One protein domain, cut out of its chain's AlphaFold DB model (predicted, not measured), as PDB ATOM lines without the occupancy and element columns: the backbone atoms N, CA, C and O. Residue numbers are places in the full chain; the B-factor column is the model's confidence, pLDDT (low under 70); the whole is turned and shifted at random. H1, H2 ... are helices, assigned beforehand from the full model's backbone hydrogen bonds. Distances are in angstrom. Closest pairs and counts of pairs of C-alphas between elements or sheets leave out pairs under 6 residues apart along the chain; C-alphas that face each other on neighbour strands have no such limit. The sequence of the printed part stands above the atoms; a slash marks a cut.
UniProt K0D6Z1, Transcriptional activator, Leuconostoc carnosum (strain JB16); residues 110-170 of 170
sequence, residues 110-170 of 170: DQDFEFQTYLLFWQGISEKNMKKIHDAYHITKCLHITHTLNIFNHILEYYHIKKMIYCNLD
ATOM      1  N   ASP A 110      25.066 -28.733  -8.505       62.94
ATOM      2  CA  ASP A 110      24.899 -28.107  -9.830       62.94
ATOM      3  C   ASP A 110      23.669 -27.168  -9.937       62.94
ATOM      4  O   ASP A 110      23.575 -26.400 -10.895       62.94
ATOM      5  N   GLN A 111      22.747 -27.171  -8.958       58.97
ATOM      6  CA  GLN A 111      21.533 -26.334  -8.978       58.97
ATOM      7  C   GLN A 111      21.142 -25.659  -7.643       58.97
ATOM      8  O   GLN A 111      20.231 -24.830  -7.649       58.97
ATOM      9  N   ASP A 112      21.814 -25.946  -6.520       78.62
ATOM     10  CA  ASP A 112      21.449 -25.401  -5.198       78.62
ATOM     11  C   ASP A 112      22.483 -24.379  -4.685       78.62
ATOM     12  O   ASP A 112      23.555 -24.722  -4.177       78.62
ATOM     13  N   PHE A 113      22.143 -23.092  -4.812       82.81
ATOM     14  CA  PHE A 113      22.973 -21.979  -4.343       82.81
ATOM     15  C   PHE A 113      23.135 -21.937  -2.822       82.81
ATOM     16  O   PHE A 113      24.187 -21.510  -2.336       82.81
ATOM     17  N   GLU A 114      22.119 -22.347  -2.060       85.25
ATOM     18  CA  GLU A 114      22.205 -22.363  -0.601       85.25
ATOM     19  C   GLU A 114      23.213 -23.428  -0.169       85.25
ATOM     20  O   GLU A 114      24.161 -23.117   0.559       85.25
ATOM     21  N   PHE A 115      23.095 -24.637  -0.722       88.50
ATOM     22  CA  PHE A 115      24.060 -25.713  -0.510       88.50
ATOM     23  C   PHE A 115      25.487 -25.285  -0.869       88.50
ATOM     24  O   PHE A 115      26.398 -25.456  -0.058       88.50
ATOM     25  N   GLN A 116      25.700 -24.691  -2.051       89.50
ATOM     26  CA  GLN A 116      27.027 -24.218  -2.471       89.50
ATOM     27  C   GLN A 116      27.609 -23.183  -1.499       89.50
ATOM     28  O   GLN A 116      28.803 -23.211  -1.205       89.50
ATOM     29  N   THR A 117      26.769 -22.285  -0.982       92.31
ATOM     30  CA  THR A 117      27.195 -21.244  -0.040       92.31
ATOM     31  C   THR A 117      27.631 -21.853   1.294       92.31
ATOM     32  O   THR A 117      28.700 -21.509   1.805       92.31
ATOM     33  N   TYR A 118      26.857 -22.800   1.837       92.81
ATOM     34  CA  TYR A 118      27.245 -23.546   3.037       92.81
ATOM     35  C   TYR A 118      28.507 -24.381   2.812       92.81
ATOM     36  O   TYR A 118      29.410 -24.362   3.645       92.81
ATOM     37  N   LEU A 119      28.609 -25.078   1.678       94.00
ATOM     38  CA  LEU A 119      29.785 -25.875   1.338       94.00
ATOM     39  C   LEU A 119      31.046 -25.006   1.268       94.00
ATOM     40  O   LEU A 119      32.071 -25.369   1.846       94.00
ATOM     41  N   LEU A 120      30.969 -23.845   0.612       94.81
ATOM     42  CA  LEU A 120      32.077 -22.897   0.512       94.81
ATOM     43  C   LEU A 120      32.518 -22.401   1.894       94.81
ATOM     44  O   LEU A 120      33.717 -22.357   2.186       94.81
ATOM     45  N   PHE A 121      31.554 -22.073   2.759       95.31
ATOM     46  CA  PHE A 121      31.821 -21.671   4.136       95.31
ATOM     47  C   PHE A 121      32.534 -22.785   4.914       95.31
ATOM     48  O   PHE A 121      33.597 -22.553   5.495       95.31
ATOM     49  N   TRP A 122      32.007 -24.011   4.868       95.44
ATOM     50  CA  TRP A 122      32.568 -25.157   5.583       95.44
ATOM     51  C   TRP A 122      33.949 -25.574   5.083       95.44
ATOM     52  O   TRP A 122      34.844 -25.824   5.896       95.44
ATOM     53  N   GLN A 123      34.172 -25.566   3.768       95.12
ATOM     54  CA  GLN A 123      35.507 -25.733   3.195       95.12
ATOM     55  C   GLN A 123      36.464 -24.667   3.735       95.12
ATOM     56  O   GLN A 123      37.552 -24.999   4.200       95.12
ATOM     57  N   GLY A 124      36.035 -23.401   3.756       94.88
ATOM     58  CA  GLY A 124      36.804 -22.295   4.315       94.88
ATOM     59  C   GLY A 124      37.212 -22.512   5.773       94.88
ATOM     60  O   GLY A 124      38.381 -22.322   6.108       94.88
ATOM     61  N   ILE A 125      36.288 -22.969   6.625       94.06
ATOM     62  CA  ILE A 125      36.582 -23.316   8.024       94.06
ATOM     63  C   ILE A 125      37.593 -24.467   8.100       94.06
ATOM     64  O   ILE A 125      38.615 -24.342   8.776       94.06
ATOM     65  N   SER A 126      37.351 -25.563   7.376       94.31
ATOM     66  CA  SER A 126      38.205 -26.760   7.422       94.31
ATOM     67  C   SER A 126      39.639 -26.505   6.931       94.31
ATOM     68  O   SER A 126      40.600 -26.999   7.521       94.31
ATOM     69  N   GLU A 127      39.797 -25.673   5.900       93.88
ATOM     70  CA  GLU A 127      41.080 -25.319   5.283       93.88
ATOM     71  C   GLU A 127      41.755 -24.114   5.954       93.88
ATOM     72  O   GLU A 127      42.868 -23.744   5.579       93.88
ATOM     73  N   LYS A 128      41.085 -23.461   6.917       91.81
ATOM     74  CA  LYS A 128      41.479 -22.149   7.471       91.81
ATOM     75  C   LYS A 128      41.661 -21.081   6.380       91.81
ATOM     76  O   LYS A 128      42.531 -20.212   6.464       91.81
ATOM     77  N   ASN A 129      40.831 -21.142   5.343       94.50
ATOM     78  CA  ASN A 129      40.881 -20.266   4.182       94.50
ATOM     79  C   ASN A 129      39.892 -19.102   4.338       94.50
ATOM     80  O   ASN A 129      38.712 -19.203   3.995       94.50
ATOM     81  N   MET A 130      40.400 -17.964   4.817       91.81
ATOM     82  CA  MET A 130      39.596 -16.761   5.068       91.81
ATOM     83  C   MET A 130      38.911 -16.206   3.818       91.81
ATOM     84  O   MET A 130      37.846 -15.606   3.936       91.81
ATOM     85  N   LYS A 131      39.485 -16.420   2.627       93.88
ATOM     86  CA  LYS A 131      38.870 -15.970   1.376       93.88
ATOM     87  C   LYS A 131      37.562 -16.719   1.118       93.88
ATOM     88  O   LYS A 131      36.547 -16.079   0.890       93.88
ATOM     89  N   LYS A 132      37.559 -18.052   1.243       95.19
ATOM     90  CA  LYS A 132      36.340 -18.867   1.079       95.19
ATOM     91  C   LYS A 132      35.253 -18.485   2.090       95.19
ATOM     92  O   LYS A 132      34.099 -18.315   1.712       95.19
ATOM     93  N   ILE A 133      35.636 -18.289   3.355       93.75
ATOM     94  CA  ILE A 133      34.717 -17.840   4.415       93.75
ATOM     95  C   ILE A 133      34.091 -16.489   4.044       93.75
ATOM     96  O   ILE A 133      32.880 -16.309   4.159       93.75
ATOM     97  N   HIS A 134      34.912 -15.542   3.585       90.38
ATOM     98  CA  HIS A 134      34.460 -14.217   3.178       90.38
ATOM     99  C   HIS A 134      33.519 -14.273   1.972       90.38
ATOM    100  O   HIS A 134      32.465 -13.643   1.989       90.38
ATOM    101  N   ASP A 135      33.880 -15.035   0.945       93.69
ATOM    102  CA  ASP A 135      33.091 -15.147  -0.278       93.69
ATOM    103  C   ASP A 135      31.709 -15.747   0.031       93.69
ATOM    104  O   ASP A 135      30.695 -15.193  -0.396       93.69
ATOM    105  N   ALA A 136      31.642 -16.785   0.874       93.31
ATOM    106  CA  ALA A 136      30.372 -17.331   1.356       93.31
ATOM    107  C   ALA A 136      29.543 -16.283   2.119       93.31
ATOM    108  O   ALA A 136      28.359 -16.100   1.842       93.31
ATOM    109  N   TYR A 137      30.173 -15.534   3.030       89.56
ATOM    110  CA  TYR A 137      29.512 -14.475   3.799       89.56
ATOM    111  C   TYR A 137      28.956 -13.358   2.900       89.56
ATOM    112  O   TYR A 137      27.841 -12.867   3.106       89.56
ATOM    113  N   HIS A 138      29.723 -12.958   1.885       89.81
ATOM    114  CA  HIS A 138      29.326 -11.949   0.913       89.81
ATOM    115  C   HIS A 138      28.111 -12.407   0.097       89.81
ATOM    116  O   HIS A 138      27.152 -11.646  -0.030       89.81
ATOM    117  N   ILE A 139      28.105 -13.657  -0.383       91.19
ATOM    118  CA  ILE A 139      26.962 -14.244  -1.099       91.19
ATOM    119  C   ILE A 139      25.698 -14.175  -0.234       91.19
ATOM    120  O   ILE A 139      24.678 -13.640  -0.672       91.19
ATOM    121  N   THR A 140      25.772 -14.634   1.019       89.06
ATOM    122  CA  THR A 140      24.630 -14.610   1.947       89.06
ATOM    123  C   THR A 140      24.091 -13.193   2.167       89.06
ATOM    124  O   THR A 140      22.876 -12.988   2.210       89.06
ATOM    125  N   LYS A 141      24.985 -12.200   2.275       86.75
ATOM    126  CA  LYS A 141      24.618 -10.788   2.435       86.75
ATOM    127  C   LYS A 141      23.934 -10.229   1.185       86.75
ATOM    128  O   LYS A 141      22.909  -9.567   1.319       86.75
ATOM    129  N   CYS A 142      24.471 -10.501  -0.006       88.12
ATOM    130  CA  CYS A 142      23.892 -10.064  -1.280       88.12
ATOM    131  C   CYS A 142      22.505 -10.657  -1.534       88.12
ATOM    132  O   CYS A 142      21.644  -9.983  -2.088       88.12
ATOM    133  N   LEU A 143      22.282 -11.901  -1.109       87.31
ATOM    134  CA  LEU A 143      20.997 -12.586  -1.249       87.31
ATOM    135  C   LEU A 143      20.015 -12.275  -0.106       87.31
ATOM    136  O   LEU A 143      18.910 -12.810  -0.093       87.31
ATOM    137  N   HIS A 144      20.396 -11.426   0.855       86.12
ATOM    138  CA  HIS A 144      19.578 -11.063   2.017       86.12
ATOM    139  C   HIS A 144      19.083 -12.266   2.848       86.12
ATOM    140  O   HIS A 144      18.013 -12.219   3.457       86.12
ATOM    141  N   ILE A 145      19.877 -13.341   2.927       84.81
ATOM    142  CA  ILE A 145      19.524 -14.562   3.671       84.81
ATOM    143  C   ILE A 145      19.936 -14.399   5.143       84.81
ATOM    144  O   ILE A 145      20.926 -14.958   5.620       84.81
ATOM    145  N   THR A 146      19.174 -13.590   5.881       84.44
ATOM    146  CA  THR A 146      19.493 -13.180   7.263       84.44
ATOM    147  C   THR A 146      19.688 -14.359   8.222       84.44
ATOM    148  O   THR A 146      20.538 -14.301   9.107       84.44
ATOM    149  N   HIS A 147      18.931 -15.443   8.046       84.75
ATOM    150  CA  HIS A 147      19.043 -16.634   8.891       84.75
ATOM    151  C   HIS A 147      20.417 -17.314   8.760       84.75
ATOM    152  O   HIS A 147      21.115 -17.485   9.758       84.75
ATOM    153  N   THR A 148      20.845 -17.616   7.531       86.62
ATOM    154  CA  THR A 148      22.163 -18.206   7.241       86.62
ATOM    155  C   THR A 148      23.298 -17.303   7.717       86.62
ATOM    156  O   THR A 148      24.274 -17.774   8.296       86.62
ATOM    157  N   LEU A 149      23.138 -15.983   7.578       87.38
ATOM    158  CA  LEU A 149      24.114 -15.014   8.073       87.38
ATOM    159  C   LEU A 149      24.280 -15.091   9.598       87.38
ATOM    160  O   LEU A 149      25.398 -15.021  10.108       87.38
ATOM    161  N   ASN A 150      23.176 -15.238  10.335       87.69
ATOM    162  CA  ASN A 150      23.203 -15.385  11.789       87.69
ATOM    163  C   ASN A 150      23.896 -16.685  12.212       87.69
ATOM    164  O   ASN A 150      24.697 -16.661  13.145       87.69
ATOM    165  N   ILE A 151      23.651 -17.784  11.494       87.81
ATOM    166  CA  ILE A 151      24.332 -19.065  11.725       87.81
ATOM    167  C   ILE A 151      25.841 -18.922  11.496       87.81
ATOM    168  O   ILE A 151      26.628 -19.255  12.381       87.81
ATOM    169  N   PHE A 152      26.265 -18.353  10.363       91.12
ATOM    170  CA  PHE A 152      27.688 -18.123  10.083       91.12
ATOM    171  C   PHE A 152      28.342 -17.250  11.151       91.12
ATOM    172  O   PHE A 152      29.442 -17.546  11.610       91.12
ATOM    173  N   ASN A 153      27.653 -16.201  11.597       89.62
ATOM    174  CA  ASN A 153      28.133 -15.339  12.669       89.62
ATOM    175  C   ASN A 153      28.358 -16.092  13.983       89.62
ATOM    176  O   ASN A 153      29.388 -15.871  14.618       89.62
ATOM    177  N   HIS A 154      27.428 -16.968  14.365       88.69
ATOM    178  CA  HIS A 154      27.546 -17.817  15.553       88.69
ATOM    179  C   HIS A 154      28.749 -18.764  15.453       88.69
ATOM    180  O   HIS A 154      29.555 -18.859  16.376       88.69
ATOM    181  N   ILE A 155      28.940 -19.401  14.294       89.75
ATOM    182  CA  ILE A 155      30.073 -20.310  14.057       89.75
ATOM    183  C   ILE A 155      31.411 -19.559  14.120       89.75
ATOM    184  O   ILE A 155      32.361 -20.023  14.748       89.75
ATOM    185  N   LEU A 156      31.512 -18.379  13.503       89.25
ATOM    186  CA  LEU A 156      32.745 -17.585  13.544       89.25
ATOM    187  C   LEU A 156      33.097 -17.141  14.970       89.25
ATOM    188  O   LEU A 156      34.274 -17.154  15.336       89.25
ATOM    189  N   GLU A 157      32.093 -16.790  15.780       88.81
ATOM    190  CA  GLU A 157      32.283 -16.492  17.203       88.81
ATOM    191  C   GLU A 157      32.814 -17.703  17.970       88.81
ATOM    192  O   GLU A 157      33.784 -17.558  18.719       88.81
ATOM    193  N   TYR A 158      32.245 -18.889  17.730       87.06
ATOM    194  CA  TYR A 158      32.697 -20.145  18.332       87.06
ATOM    195  C   TYR A 158      34.176 -20.444  18.032       87.06
ATOM    196  O   TYR A 158      34.931 -20.810  18.930       87.06
ATOM    197  N   TYR A 159      34.628 -20.219  16.794       83.75
ATOM    198  CA  TYR A 159      36.036 -20.403  16.410       83.75
ATOM    199  C   TYR A 159      36.955 -19.226  16.770       83.75
ATOM    200  O   TYR A 159      38.139 -19.249  16.427       83.75
ATOM    201  N   HIS A 160      36.439 -18.178  17.423       84.12
ATOM    202  CA  HIS A 160      37.154 -16.919  17.660       84.12
ATOM    203  C   HIS A 160      37.743 -16.294  16.381       84.12
ATOM    204  O   HIS A 160      38.749 -15.578  16.416       84.12
ATOM    205  N   ILE A 161      37.112 -16.543  15.232       82.81
ATOM    206  CA  ILE A 161      37.499 -15.944  13.961       82.81
ATOM    207  C   ILE A 161      36.910 -14.538  13.932       82.81
ATOM    208  O   ILE A 161      35.696 -14.343  14.010       82.81
ATOM    209  N   LYS A 162      37.783 -13.529  13.843       73.19
ATOM    210  CA  LYS A 162      37.356 -12.129  13.856       73.19
ATOM    211  C   LYS A 162      36.383 -11.887  12.703       73.19
ATOM    212  O   LYS A 162      36.763 -12.017  11.539       73.19
ATOM    213  N   LYS A 163      35.160 -11.466  13.039       64.19
ATOM    214  CA  LYS A 163      34.209 -10.921  12.067       64.19
ATOM    215  C   LYS A 163      34.903  -9.774  11.348       64.19
ATOM    216  O   LYS A 163      35.209  -8.745  11.957       64.19
ATOM    217  N   MET A 164      35.204  -9.954  10.068       55.00
ATOM    218  CA  MET A 164      35.668  -8.841   9.259       55.00
ATOM    219  C   MET A 164      34.445  -8.001   8.910       55.00
ATOM    220  O   MET A 164      33.729  -8.269   7.951       55.00
ATOM    221  N   ILE A 165      34.182  -7.002   9.756       45.88
ATOM    222  CA  ILE A 165      33.268  -5.909   9.442       45.88
ATOM    223  C   ILE A 165      33.943  -5.112   8.326       45.88
ATOM    224  O   ILE A 165      34.689  -4.172   8.587       45.88
ATOM    225  N   TYR A 166      33.705  -5.497   7.078       45.25
ATOM    226  CA  TYR A 166      33.903  -4.571   5.976       45.25
ATOM    227  C   TYR A 166      32.718  -3.604   5.977       45.25
ATOM    228  O   TYR A 166      31.684  -3.823   5.342       45.25
ATOM    229  N   CYS A 167      32.882  -2.523   6.740       40.28
ATOM    230  CA  CYS A 167      32.536  -1.217   6.206       40.28
ATOM    231  C   CYS A 167      33.505  -0.977   5.049       40.28
ATOM    232  O   CYS A 167      34.711  -0.915   5.272       40.28
ATOM    233  N   ASN A 168      32.986  -0.998   3.829       31.16
ATOM    234  CA  ASN A 168      33.150   0.075   2.853       31.16
ATOM    235  C   ASN A 168      32.350  -0.328   1.616       31.16
ATOM    236  O   ASN A 168      32.765  -1.148   0.802       31.16
ATOM    237  N   LEU A 169      31.137   0.220   1.571       36.78
ATOM    238  CA  LEU A 169      30.635   0.788   0.333       36.78
ATOM    239  C   LEU A 169      31.652   1.852  -0.082       36.78
ATOM    240  O   LEU A 169      31.831   2.805   0.669       36.78
ATOM    241  N   ASP A 170      32.316   1.628  -1.207       33.53
ATOM    242  CA  ASP A 170      32.659   2.651  -2.194       33.53
ATOM    243  C   ASP A 170      32.545   1.996  -3.577       33.53
ATOM    244  O   ASP A 170      33.158   0.917  -3.768       33.53
TER     245      ASP A 170
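What this domain is: This is residues 110 to 170 of the 170 residues of the protein "Transcriptional activator" of Leuconostoc carnosum (strain JB16) (UniProt K0D6Z1). Three helices run back and forth in a small bundle, their centres making a triangle; H1 and H2 form a close hairpin, and H3 folds back over one end of H2. At the end of the chain, residues 165 to 170 stick out as a free tail. The 61 printed residues hold H1, H2 and H3 in that order, with no named strand: all helix, compact, radius of gyration of the C-alphas 11.3 A, spans 31 by 30 by 20 A.

How they stand to each other: H1, residues 113 to 127, touches H2, residues 130 to 142, closest at C-alphas 124 and 132, 4.7 A apart. This hairpin has a shallow tilt of 24 degrees, opposite ways. H2, with residues 137 to 141 alone, touches H3, residues 146 to 158, closest at C-alphas 140 and 149, 6.2 A apart. This second hairpin has a shallow tilt of 26 degrees, opposite ways. H1 and H3 are near each other. In H1, H2 and H3 every O i to N i+4 pair is within hydrogen-bond range.

Where its parts are: H1 begins at C-alpha 113 (22.973, -21.979, -4.343) and measures 20.8 A; H2 measures 18.2 A. H3, 18.6 A, ends at C-alpha 158 (32.697, -20.145, 18.332).

The domain as a whole: The farthest C-alphas, of Asp 110 and Asp 170, are 32.6 A apart. The printed part has no cut; both links are tight. Residues 110 to 111 and 163 to 170 have pLDDT under 70.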